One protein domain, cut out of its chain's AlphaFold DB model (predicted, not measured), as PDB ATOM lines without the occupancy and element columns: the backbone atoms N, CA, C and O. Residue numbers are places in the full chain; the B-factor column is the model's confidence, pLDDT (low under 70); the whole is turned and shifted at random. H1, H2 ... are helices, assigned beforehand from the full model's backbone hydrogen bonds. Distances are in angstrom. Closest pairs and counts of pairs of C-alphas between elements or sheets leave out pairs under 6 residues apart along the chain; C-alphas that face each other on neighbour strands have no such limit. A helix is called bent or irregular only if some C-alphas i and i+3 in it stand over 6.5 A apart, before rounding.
ATOM      1  N   GLU A   7     -10.306  32.623  45.942       82.75
ATOM      2  CA  GLU A   7     -11.156  32.227  47.067       82.75
ATOM      3  C   GLU A   7     -12.326  31.355  46.607       82.75
ATOM      4  O   GLU A   7     -12.725  30.449  47.335       82.75
ATOM      5  N   ALA A   8     -12.844  31.560  45.390       76.44
ATOM      6  CA  ALA A   8     -13.911  30.725  44.839       76.44
ATOM      7  C   ALA A   8     -13.452  29.268  44.643       76.44
ATOM      8  O   ALA A   8     -14.134  28.340  45.082       76.44
ATOM      9  N   ALA A   9     -12.267  29.066  44.058       75.81
ATOM     10  CA  ALA A   9     -11.676  27.740  43.874       75.81
ATOM     11  C   ALA A   9     -11.323  27.093  45.220       75.81
ATOM     12  O   ALA A   9     -11.636  25.926  45.458       75.81
ATOM     13  N   ARG A  10     -10.750  27.871  46.145       78.12
ATOM     14  CA  ARG A  10     -10.455  27.412  47.507       78.12
ATOM     15  C   ARG A  10     -11.721  26.963  48.239       78.12
ATOM     16  O   ARG A  10     -11.729  25.892  48.839       78.12
ATOM     17  N   ASN A  11     -12.795  27.746  48.175       76.06
ATOM     18  CA  ASN A  11     -14.068  27.409  48.810       76.06
ATOM     19  C   ASN A  11     -14.717  26.176  48.174       76.06
ATOM     20  O   ASN A  11     -15.304  25.365  48.889       76.06
ATOM     21  N   TYR A  12     -14.594  26.010  46.855       74.44
ATOM     22  CA  TYR A  12     -15.042  24.803  46.165       74.44
ATOM     23  C   TYR A  12     -14.302  23.558  46.675       74.44
ATOM     24  O   TYR A  12     -14.941  22.573  47.032       74.44
ATOM     25  N   LEU A  13     -12.974  23.632  46.806       70.38
ATOM     26  CA  LEU A  13     -12.164  22.535  47.340       70.38
ATOM     27  C   LEU A  13     -12.511  22.222  48.801       70.38
ATOM     28  O   LEU A  13     -12.748  21.066  49.135       70.38
ATOM     29  N   LEU A  14     -12.611  23.231  49.671       71.94
ATOM     30  CA  LEU A  14     -12.902  23.009  51.093       71.94
ATOM     31  C   LEU A  14     -14.280  22.378  51.331       71.94
ATOM     32  O   LEU A  14     -14.448  21.615  52.278       71.94
ATOM     33  N   ARG A  15     -15.270  22.621  50.465       72.00
ATOM     34  CA  ARG A  15     -16.582  21.955  50.558       72.00
ATOM     35  C   ARG A  15     -16.511  20.434  50.357       72.00
ATOM     36  O   ARG A  15     -17.441  19.750  50.780       72.00
ATOM     37  N   SER A  16     -15.433  19.915  49.773       79.00
ATOM     38  CA  SER A  16     -15.312  18.512  49.367       79.00
ATOM     39  C   SER A  16     -14.694  17.588  50.424       79.00
ATOM     40  O   SER A  16     -14.852  16.379  50.311       79.00
ATOM     41  N   PHE A  17     -14.040  18.120  51.465       86.44
ATOM     42  CA  PHE A  17     -13.270  17.331  52.449       86.44
ATOM     43  C   PHE A  17     -13.933  17.243  53.832       86.44
ATOM     44  O   PHE A  17     -13.265  17.280  54.864       86.44
ATOM     45  N   ALA A  18     -15.261  17.167  53.878       85.88
ATOM     46  CA  ALA A  18     -15.984  16.981  55.136       85.88
ATOM     47  C   ALA A  18     -15.729  15.585  55.732       85.88
ATOM     48  O   ALA A  18     -15.538  14.619  54.993       85.88
ATOM     49  N   THR A  31     -19.982  24.734  64.763       86.56
ATOM     50  CA  THR A  31     -19.963  26.060  64.134       86.56
ATOM     51  C   THR A  31     -19.373  25.970  62.726       86.56
ATOM     52  O   THR A  31     -18.609  25.053  62.422       86.56
ATOM     53  N   VAL A  32     -19.687  26.941  61.863       84.50
ATOM     54  CA  VAL A  32     -19.116  27.010  60.502       84.50
ATOM     55  C   VAL A  32     -17.585  27.022  60.553       84.50
ATOM     56  O   VAL A  32     -16.943  26.267  59.831       84.50
ATOM     57  N   THR A  33     -17.004  27.791  61.477       87.06
ATOM     58  CA  THR A  33     -15.552  27.853  61.693       87.06
ATOM     59  C   THR A  33     -14.958  26.494  62.066       87.06
ATOM     60  O   THR A  33     -13.925  26.115  61.523       87.06
ATOM     61  N   ALA A  34     -15.615  25.734  62.950       87.06
ATOM     62  CA  ALA A  34     -15.152  24.401  63.333       87.06
ATOM     63  C   ALA A  34     -15.246  23.402  62.168       87.06
ATOM     64  O   ALA A  34     -14.353  22.577  61.988       87.06
ATOM     65  N   ILE A  35     -16.300  23.495  61.352       85.50
ATOM     66  CA  ILE A  35     -16.460  22.676  60.143       85.50
ATOM     67  C   ILE A  35     -15.349  22.983  59.132       85.50
ATOM     68  O   ILE A  35     -14.795  22.068  58.525       85.50
ATOM     69  N   ASP A  36     -15.013  24.257  58.931       85.56
ATOM     70  CA  ASP A  36     -13.974  24.654  57.982       85.56
ATOM     71  C   ASP A  36     -12.566  24.273  58.455       85.56
ATOM     72  O   ASP A  36     -11.761  23.828  57.635       85.56
ATOM     73  N   ALA A  37     -12.291  24.349  59.761       88.06
ATOM     74  CA  ALA A  37     -11.053  23.833  60.345       88.06
ATOM     75  C   ALA A  37     -10.924  22.310  60.155       88.06
ATOM     76  O   ALA A  37      -9.886  21.830  59.707       88.06
ATOM     77  N   GLU A  38     -12.000  21.554  60.397       89.56
ATOM     78  CA  GLU A  38     -12.030  20.104  60.163       89.56
ATOM     79  C   GLU A  38     -11.761  19.755  58.690       89.56
ATOM     80  O   GLU A  38     -10.968  18.865  58.387       89.56
ATOM     81  N   LYS A  39     -12.370  20.483  57.747       88.38
ATOM     82  CA  LYS A  39     -12.123  20.283  56.309       88.38
ATOM     83  C   LYS A  39     -10.670  20.552  55.925       88.38
ATOM     84  O   LYS A  39     -10.119  19.839  55.087       88.38
ATOM     85  N   GLN A  40     -10.050  21.580  56.507       88.75
ATOM     86  CA  GLN A  40      -8.630  21.867  56.294       88.75
ATOM     87  C   GLN A  40      -7.745  20.748  56.838       88.75
ATOM     88  O   GLN A  40      -6.812  20.328  56.155       88.75
ATOM     89  N   GLU A  41      -8.058  20.237  58.026       91.88
ATOM     90  CA  GLU A  41      -7.344  19.109  58.613       91.88
ATOM     91  C   GLU A  41      -7.462  17.855  57.734       91.88
ATOM     92  O   GLU A  41      -6.454  17.222  57.416       91.88
ATOM     93  N   ASN A  42      -8.666  17.536  57.255       92.38
ATOM     94  CA  ASN A  42      -8.906  16.407  56.354       92.38
ATOM     95  C   ASN A  42      -8.138  16.536  55.033       92.38
ATOM     96  O   ASN A  42      -7.541  15.559  54.573       92.38
ATOM     97  N   LEU A  43      -8.096  17.736  54.445       90.88
ATOM     98  CA  LEU A  43      -7.266  18.007  53.270       90.88
ATOM     99  C   LEU A  43      -5.777  17.787  53.580       90.88
ATOM    100  O   LEU A  43      -5.081  17.145  52.795       90.88
ATOM    101  N   GLY A  44      -5.297  18.267  54.729       92.50
ATOM    102  CA  GLY A  44      -3.922  18.047  55.178       92.50
ATOM    103  C   GLY A  44      -3.580  16.561  55.311       92.50
ATOM    104  O   GLY A  44      -2.551  16.118  54.803       92.50
ATOM    105  N   ARG A  45      -4.475  15.767  55.912       94.75
ATOM    106  CA  ARG A  45      -4.320  14.308  56.041       94.75
ATOM    107  C   ARG A  45      -4.280  13.609  54.679       94.75
ATOM    108  O   ARG A  45      -3.434  12.742  54.469       94.75
ATOM    109  N   LEU A  46      -5.144  14.004  53.739       93.88
ATOM    110  CA  LEU A  46      -5.145  13.464  52.376       93.88
ATOM    111  C   LEU A  46      -3.836  13.778  51.640       93.88
ATOM    112  O   LEU A  46      -3.211  12.874  51.086       93.88
ATOM    113  N   LEU A  47      -3.406  15.042  51.647       94.44
ATOM    114  CA  LEU A  47      -2.161  15.461  50.997       94.44
ATOM    115  C   LEU A  47      -0.943  14.780  51.628       94.44
ATOM    116  O   LEU A  47      -0.043  14.358  50.907       94.44
ATOM    117  N   GLY A  48      -0.936  14.617  52.954       97.00
ATOM    118  CA  GLY A  48       0.091  13.862  53.668       97.00
ATOM    119  C   GLY A  48       0.147  12.396  53.236       97.00
ATOM    120  O   GLY A  48       1.225  11.894  52.928       97.00
ATOM    121  N   ALA A  49      -1.003  11.721  53.130       96.88
ATOM    122  CA  ALA A  49      -1.065  10.339  52.654       96.88
ATOM    123  C   ALA A  49      -0.552  10.199  51.210       96.88
ATOM    124  O   ALA A  49       0.253   9.314  50.928       96.88
ATOM    125  N   LEU A  50      -0.955  11.103  50.309       95.12
ATOM    126  CA  LEU A  50      -0.461  11.128  48.927       95.12
ATOM    127  C   LEU A  50       1.051  11.356  48.865       95.12
ATOM    128  O   LEU A  50       1.744  10.674  48.112       95.12
ATOM    129  N   ARG A  51       1.567  12.280  49.680       95.62
ATOM    130  CA  ARG A  51       3.001  12.552  49.779       95.62
ATOM    131  C   ARG A  51       3.777  11.309  50.208       95.62
ATOM    132  O   ARG A  51       4.728  10.953  49.523       95.62
ATOM    133  N   ILE A  52       3.333  10.615  51.262       96.56
ATOM    134  CA  ILE A  52       3.954   9.365  51.739       96.56
ATOM    135  C   ILE A  52       4.019   8.324  50.617       96.56
ATOM    136  O   ILE A  52       5.065   7.707  50.407       96.56
ATOM    137  N   VAL A  53       2.922   8.132  49.876       95.31
ATOM    138  CA  VAL A  53       2.892   7.185  48.755       95.31
ATOM    139  C   VAL A  53       3.905   7.597  47.692       95.31
ATOM    140  O   VAL A  53       4.791   6.810  47.375       95.31
ATOM    141  N   VAL A  54       3.835   8.823  47.172       93.19
ATOM    142  CA  VAL A  54       4.721   9.274  46.087       93.19
ATOM    143  C   VAL A  54       6.194   9.217  46.501       93.19
ATOM    144  O   VAL A  54       7.010   8.679  45.755       93.19
ATOM    145  N   GLU A  55       6.539   9.687  47.701       93.56
ATOM    146  CA  GLU A  55       7.912   9.641  48.221       93.56
ATOM    147  C   GLU A  55       8.418   8.197  48.378       93.56
ATOM    148  O   GLU A  55       9.561   7.913  48.021       93.56
ATOM    149  N   SER A  56       7.568   7.251  48.805       95.31
ATOM    150  CA  SER A  56       7.955   5.832  48.922       95.31
ATOM    151  C   SER A  56       8.350   5.183  47.585       95.31
ATOM    152  O   SER A  56       9.107   4.204  47.560       95.31
ATOM    153  N   TRP A  57       7.862   5.736  46.468       94.75
ATOM    154  CA  TRP A  57       8.144   5.276  45.108       94.75
ATOM    155  C   TRP A  57       9.181   6.130  44.368       94.75
ATOM    156  O   TRP A  57       9.729   5.655  43.377       94.75
ATOM    157  N   ALA A  58       9.495   7.343  44.834       89.00
ATOM    158  CA  ALA A  58      10.346   8.302  44.119       89.00
ATOM    159  C   ALA A  58      11.777   7.797  43.849       89.00
ATOM    160  O   ALA A  58      12.387   8.179  42.856       89.00
ATOM    161  N   GLY A  59      12.309   6.913  44.700       89.56
ATOM    162  CA  GLY A  59      13.611   6.267  44.478       89.56
ATOM    163  C   GLY A  59      13.571   5.042  43.553       89.56
ATOM    164  O   GLY A  59      14.617   4.488  43.238       89.56
ATOM    165  N   ALA A  60      12.381   4.583  43.159       93.50
ATOM    166  CA  ALA A  60      12.178   3.370  42.366       93.50
ATOM    167  C   ALA A  60      11.582   3.643  40.983       93.50
ATOM    168  O   ALA A  60      11.774   2.842  40.076       93.50
ATOM    169  N   LEU A  61      10.823   4.731  40.850       94.00
ATOM    170  CA  LEU A  61      10.108   5.102  39.640       94.00
ATOM    171  C   LEU A  61      10.438   6.539  39.267       94.00
ATOM    172  O   LEU A  61      10.419   7.436  40.112       94.00
ATOM    173  N   ASN A  62      10.663   6.770  37.980       93.38
ATOM    174  CA  ASN A  62      10.711   8.122  37.448       93.38
ATOM    175  C   ASN A  62       9.293   8.702  37.285       93.38
ATOM    176  O   ASN A  62       8.277   8.013  37.409       93.38
ATOM    177  N   LYS A  63       9.219   9.995  36.955       90.75
ATOM    178  CA  LYS A  63       7.951  10.720  36.800       90.75
ATOM    179  C   LYS A  63       6.979  10.050  35.819       90.75
ATOM    180  O   LYS A  63       5.802   9.923  36.132       90.75
ATOM    181  N   ASN A  64       7.456   9.584  34.665       93.75
ATOM    182  CA  ASN A  64       6.591   8.969  33.652       93.75
ATOM    183  C   ASN A  64       6.040   7.614  34.114       93.75
ATOM    184  O   ASN A  64       4.939   7.221  33.739       93.75
ATOM    185  N   GLU A  65       6.802   6.877  34.917       94.12
ATOM    186  CA  GLU A  65       6.358   5.604  35.485       94.12
ATOM    187  C   GLU A  65       5.341   5.795  36.611       94.12
ATOM    188  O   GLU A  65       4.403   5.003  36.723       94.12
ATOM    189  N   LEU A  66       5.487   6.859  37.407       91.38
ATOM    190  CA  LEU A  66       4.481   7.278  38.383       91.38
ATOM    191  C   LEU A  66       3.171   7.668  37.689       91.38
ATOM    192  O   LEU A  66       2.113   7.166  38.068       91.38
ATOM    193  N   ASP A  67       3.241   8.472  36.626       92.12
ATOM    194  CA  ASP A  67       2.068   8.869  35.835       92.12
ATOM    195  C   ASP A  67       1.319   7.652  35.269       92.12
ATOM    196  O   ASP A  67       0.097   7.555  35.394       92.12
ATOM    197  N   LYS A  68       2.043   6.656  34.736       93.25
ATOM    198  CA  LYS A  68       1.441   5.402  34.238       93.25
ATOM    199  C   LYS A  68       0.682   4.628  35.321       93.25
ATOM    200  O   LYS A  68      -0.256   3.899  35.002       93.25
ATOM    201  N   ARG A  69       1.074   4.756  36.592       91.44
ATOM    202  CA  ARG A  69       0.419   4.078  37.726       91.44
ATOM    203  C   ARG A  69      -0.743   4.871  38.311       91.44
ATOM    204  O   ARG A  69      -1.640   4.260  38.889       91.44
ATOM    205  N   ALA A  70      -0.750   6.193  38.143       91.56
ATOM    206  CA  ALA A  70      -1.706   7.091  38.784       91.56
ATOM    207  C   ALA A  70      -3.168   6.702  38.516       91.56
ATOM    208  O   ALA A  70      -3.977   6.700  39.443       91.56
ATOM    209  N   TRP A  71      -3.501   6.301  37.282       91.56
ATOM    210  CA  TRP A  71      -4.854   5.846  36.947       91.56
ATOM    211  C   TRP A  71      -5.263   4.589  37.724       91.56
ATOM    212  O   TRP A  71      -6.327   4.560  38.339       91.56
ATOM    213  N   ASN A  72      -4.401   3.569  37.755       94.69
ATOM    214  CA  ASN A  72      -4.686   2.318  38.462       94.69
ATOM    215  C   ASN A  72      -4.830   2.550  39.972       94.69
ATOM    216  O   ASN A  72      -5.717   1.981  40.603       94.69
ATOM    217  N   TRP A  73      -4.001   3.425  40.546       95.44
ATOM    218  CA  TRP A  73      -4.116   3.833  41.945       95.44
ATOM    219  C   TRP A  73      -5.416   4.578  42.225       95.44
ATOM    220  O   TRP A  73      -6.108   4.237  43.180       95.44
ATOM    221  N   TYR A  74      -5.785   5.539  41.374       92.38
ATOM    222  CA  TYR A  74      -7.060   6.243  41.480       92.38
ATOM    223  C   TYR A  74      -8.241   5.265  41.472       92.38
ATOM    224  O   TYR A  74      -9.098   5.337  42.349       92.38
ATOM    225  N   VAL A  75      -8.263   4.312  40.535       92.31
ATOM    226  CA  VAL A  75      -9.323   3.295  40.449       92.31
ATOM    227  C   VAL A  75      -9.351   2.389  41.687       92.31
ATOM    228  O   VAL A  75     -10.434   2.027  42.135       92.31
ATOM    229  N   ALA A  76      -8.198   2.057  42.274       93.88
ATOM    230  CA  ALA A  76      -8.124   1.202  43.460       93.88
ATOM    231  C   ALA A  76      -8.636   1.878  44.747       93.88
ATOM    232  O   ALA A  76      -9.156   1.201  45.638       93.88
ATOM    233  N   VAL A  77      -8.476   3.202  44.867       94.44
ATOM    234  CA  VAL A  77      -8.802   3.938  46.103       94.44
ATOM    235  C   VAL A  77     -10.066   4.777  46.013       94.44
ATOM    236  O   VAL A  77     -10.580   5.167  47.061       94.44
ATOM    237  N   ARG A  78     -10.564   5.081  44.805       89.69
ATOM    238  CA  ARG A  78     -11.760   5.914  44.631       89.69
ATOM    239  C   ARG A  78     -12.930   5.368  45.458       89.69
ATOM    240  O   ARG A  78     -13.081   4.151  45.577       89.69
ATOM    241  N   PRO A  79     -13.784   6.247  45.997       87.44
ATOM    242  CA  PRO A  79     -15.009   5.807  46.637       87.44
ATOM    243  C   PRO A  79     -15.917   5.079  45.645       87.44
ATOM    244  O   PRO A  79     -15.991   5.435  44.459       87.44
ATOM    245  N   ASP A  80     -16.655   4.102  46.159       85.75
ATOM    246  CA  ASP A  80     -17.768   3.503  45.441       85.75
ATOM    247  C   ASP A  80     -18.900   4.532  45.346       85.75
ATOM    248  O   ASP A  80     -19.407   5.039  46.348       85.75
ATOM    249  N   VAL A  81     -19.265   4.880  44.116       84.44
ATOM    250  CA  VAL A  81     -20.366   5.792  43.793       84.44
ATOM    251  C   VAL A  81     -21.252   5.130  42.747       84.44
ATOM    252  O   VAL A  81     -20.784   4.289  41.977       84.44
ATOM    253  N   GLN A  82     -22.529   5.507  42.716       83.81
ATOM    254  CA  GLN A  82     -23.506   4.930  41.793       83.81
ATOM    255  C   GLN A  82     -23.041   5.046  40.330       83.81
ATOM    256  O   GLN A  82     -22.471   6.056  39.924       83.81
ATOM    257  N   ALA A  90     -21.114  12.788  43.107       77.88
ATOM    258  CA  ALA A  90     -21.533  12.192  44.365       77.88
ATOM    259  C   ALA A  90     -20.387  12.239  45.386       77.88
ATOM    260  O   ALA A  90     -19.226  11.963  45.071       77.88
ATOM    261  N   ARG A  91     -20.719  12.583  46.633       76.44
ATOM    262  CA  ARG A  91     -19.774  12.511  47.751       76.44
ATOM    263  C   ARG A  91     -19.677  11.059  48.204       76.44
ATOM    264  O   ARG A  91     -20.686  10.481  48.593       76.44
ATOM    265  N   GLY A  92     -18.476  10.499  48.156       84.06
ATOM    266  CA  GLY A  92     -18.179   9.168  48.676       84.06
ATOM    267  C   GLY A  92     -17.130   9.229  49.782       84.06
ATOM    268  O   GLY A  92     -16.317  10.153  49.829       84.06
ATOM    269  N   GLU A  93     -17.157   8.248  50.678       88.62
ATOM    270  CA  GLU A  93     -16.157   8.127  51.735       88.62
ATOM    271  C   GLU A  93     -14.840   7.592  51.159       88.62
ATOM    272  O   GLU A  93     -14.797   6.528  50.540       88.62
ATOM    273  N   LEU A  94     -13.753   8.330  51.381       89.69
ATOM    274  CA  LEU A  94     -12.408   7.947  50.969       89.69
ATOM    275  C   LEU A  94     -11.598   7.516  52.193       89.69
ATOM    276  O   LEU A  94     -11.288   8.327  53.065       89.69
ATOM    277  N   LYS A  95     -11.216   6.241  52.242       92.81
ATOM    278  CA  LYS A  95     -10.404   5.701  53.338       92.81
ATOM    279  C   LYS A  95      -8.929   6.010  53.103       92.81
ATOM    280  O   LYS A  95      -8.327   5.466  52.180       92.81
ATOM    281  N   LEU A  96      -8.326   6.825  53.971       94.44
ATOM    282  CA  LEU A  96      -6.897   7.155  53.886       94.44
ATOM    283  C   LEU A  96      -5.995   5.920  54.010       94.44
ATOM    284  O   LEU A  96      -4.938   5.882  53.391       94.44
ATOM    285  N   SER A  97      -6.430   4.888  54.741       95.31
ATOM    286  CA  SER A  97      -5.704   3.618  54.830       95.31
ATOM    287  C   SER A  97      -5.496   2.976  53.456       95.31
ATOM    288  O   SER A  97      -4.369   2.631  53.131       95.31
ATOM    289  N   LYS A  98      -6.529   2.948  52.597       95.69
ATOM    290  CA  LYS A  98      -6.419   2.411  51.228       95.69
ATOM    291  C   LYS A  98      -5.385   3.160  50.384       95.69
ATOM    292  O   LYS A  98      -4.759   2.561  49.519       95.69
ATOM    293  N   ILE A  99      -5.218   4.465  50.610       96.44
ATOM    294  CA  ILE A  99      -4.175   5.257  49.943       96.44
ATOM    295  C   ILE A  99      -2.806   4.846  50.478       96.44
ATOM    296  O   ILE A  99      -1.907   4.571  49.693       96.44
ATOM    297  N   LEU A 100      -2.650   4.765  51.799       96.81
ATOM    298  CA  LEU A 100      -1.390   4.371  52.430       96.81
ATOM    299  C   LEU A 100      -0.959   2.947  52.055       96.81
ATOM    300  O   LEU A 100       0.240   2.704  51.953       96.81
ATOM    301  N   ASP A 101      -1.895   2.040  51.777       96.31
ATOM    302  CA  ASP A 101      -1.609   0.680  51.301       96.31
ATOM    303  C   ASP A 101      -0.934   0.658  49.914       96.31
ATOM    304  O   ASP A 101      -0.281  -0.323  49.560       96.31
ATOM    305  N   LEU A 102      -1.023   1.746  49.136       95.75
ATOM    306  CA  LEU A 102      -0.310   1.890  47.861       95.75
ATOM    307  C   LEU A 102       1.181   2.193  48.036       95.75
ATOM    308  O   LEU A 102       1.922   2.171  47.049       95.75
TER     309      LEU A 102
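Overview. This is residues 7 to 18, 31 to 82 and 90 to 102 of the 107 residues of an uncharacterized protein of Beauveria bassiana D1-5 (UniProt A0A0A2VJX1). One long helix, H2, makes the longest axis of a loose, all-helix model, and H3 folds back from its last end, the two making a V at a steep angle. The short H4 packs on the second half of H2, near the last residue of H3, and H1 meets the first half of H2 almost at a right angle, with its last residue Leu 14 nearest. The printed part has 77 residues with four named helices, in the order H1, H2, H3, H4, and no named strand. The radius of gyration of the C-alphas is 14.5 A, and the C-alphas span 45 by 29 by 24 A, only just elongated.

Arrangement. H2, residues 32 to 58, is the longest helix. H4, residues 96 to 100, touches it at residues 45 to 53 alone; the closest C-alphas, those of Ala 49 and Leu 100, are 6.0 A apart. H1, residues 7 to 14, touches H2 at residues 36 to 43 alone, with the closest C-alphas, those of Leu 14 and Lys 39, 5.9 A apart. The lines of H1 and H2 are about perpendicular, at 75 degrees. H3, residues 63 to 77, is close to H2 but not clearly touching; the closest C-alphas, those of Trp 57 and Leu 66, are 7.9 A apart. H2 and H3 stand at a steep tilt of 51 degrees and run opposite ways. H3 is also close to H4 but not clearly touching, with the closest C-alphas, those of Val 77 and Lys 98, 5.9 A apart. H1 is apart from H3 and from H4. In H1, H2 and H4 every O i to N i+4 pair is within hydrogen-bond range; in H3 it is 9 of 11.

Along the chain. H2 runs 38.6 A from C-alpha 32 at (-19.116, 27.010, 60.502) to C-alpha 58 at (10.346, 8.302, 44.119). H3 is 20.3 A long and is irregular, but only just: C-alphas 68 and 71 are 6.9 A apart. H1 begins at C-alpha 7, at (-11.156, 32.227, 47.067), and is 10.2 A long. H4 is 6.3 A long and ends at C-alpha 100, at (-1.390, 4.371, 52.430).

Size, cuts and confidence. The two C-alphas farthest apart, those of Thr 31 and Ala 60, are 45.0 A apart. Residues 19 to 30 are not printed, and C-alphas 18 and 31 are 13.4 A apart across that cut, in the link from H1 to H2. Residues 83 to 89 are not printed either, and C-alphas 82 and 90 are 8.0 A apart across that cut, in the link from H3 to H4. The link from H2 to H3, 4 residues, is tight. The mean pLDDT of the printed part is 89.2, and no printed residue is under 70; the mean of H1 is 76.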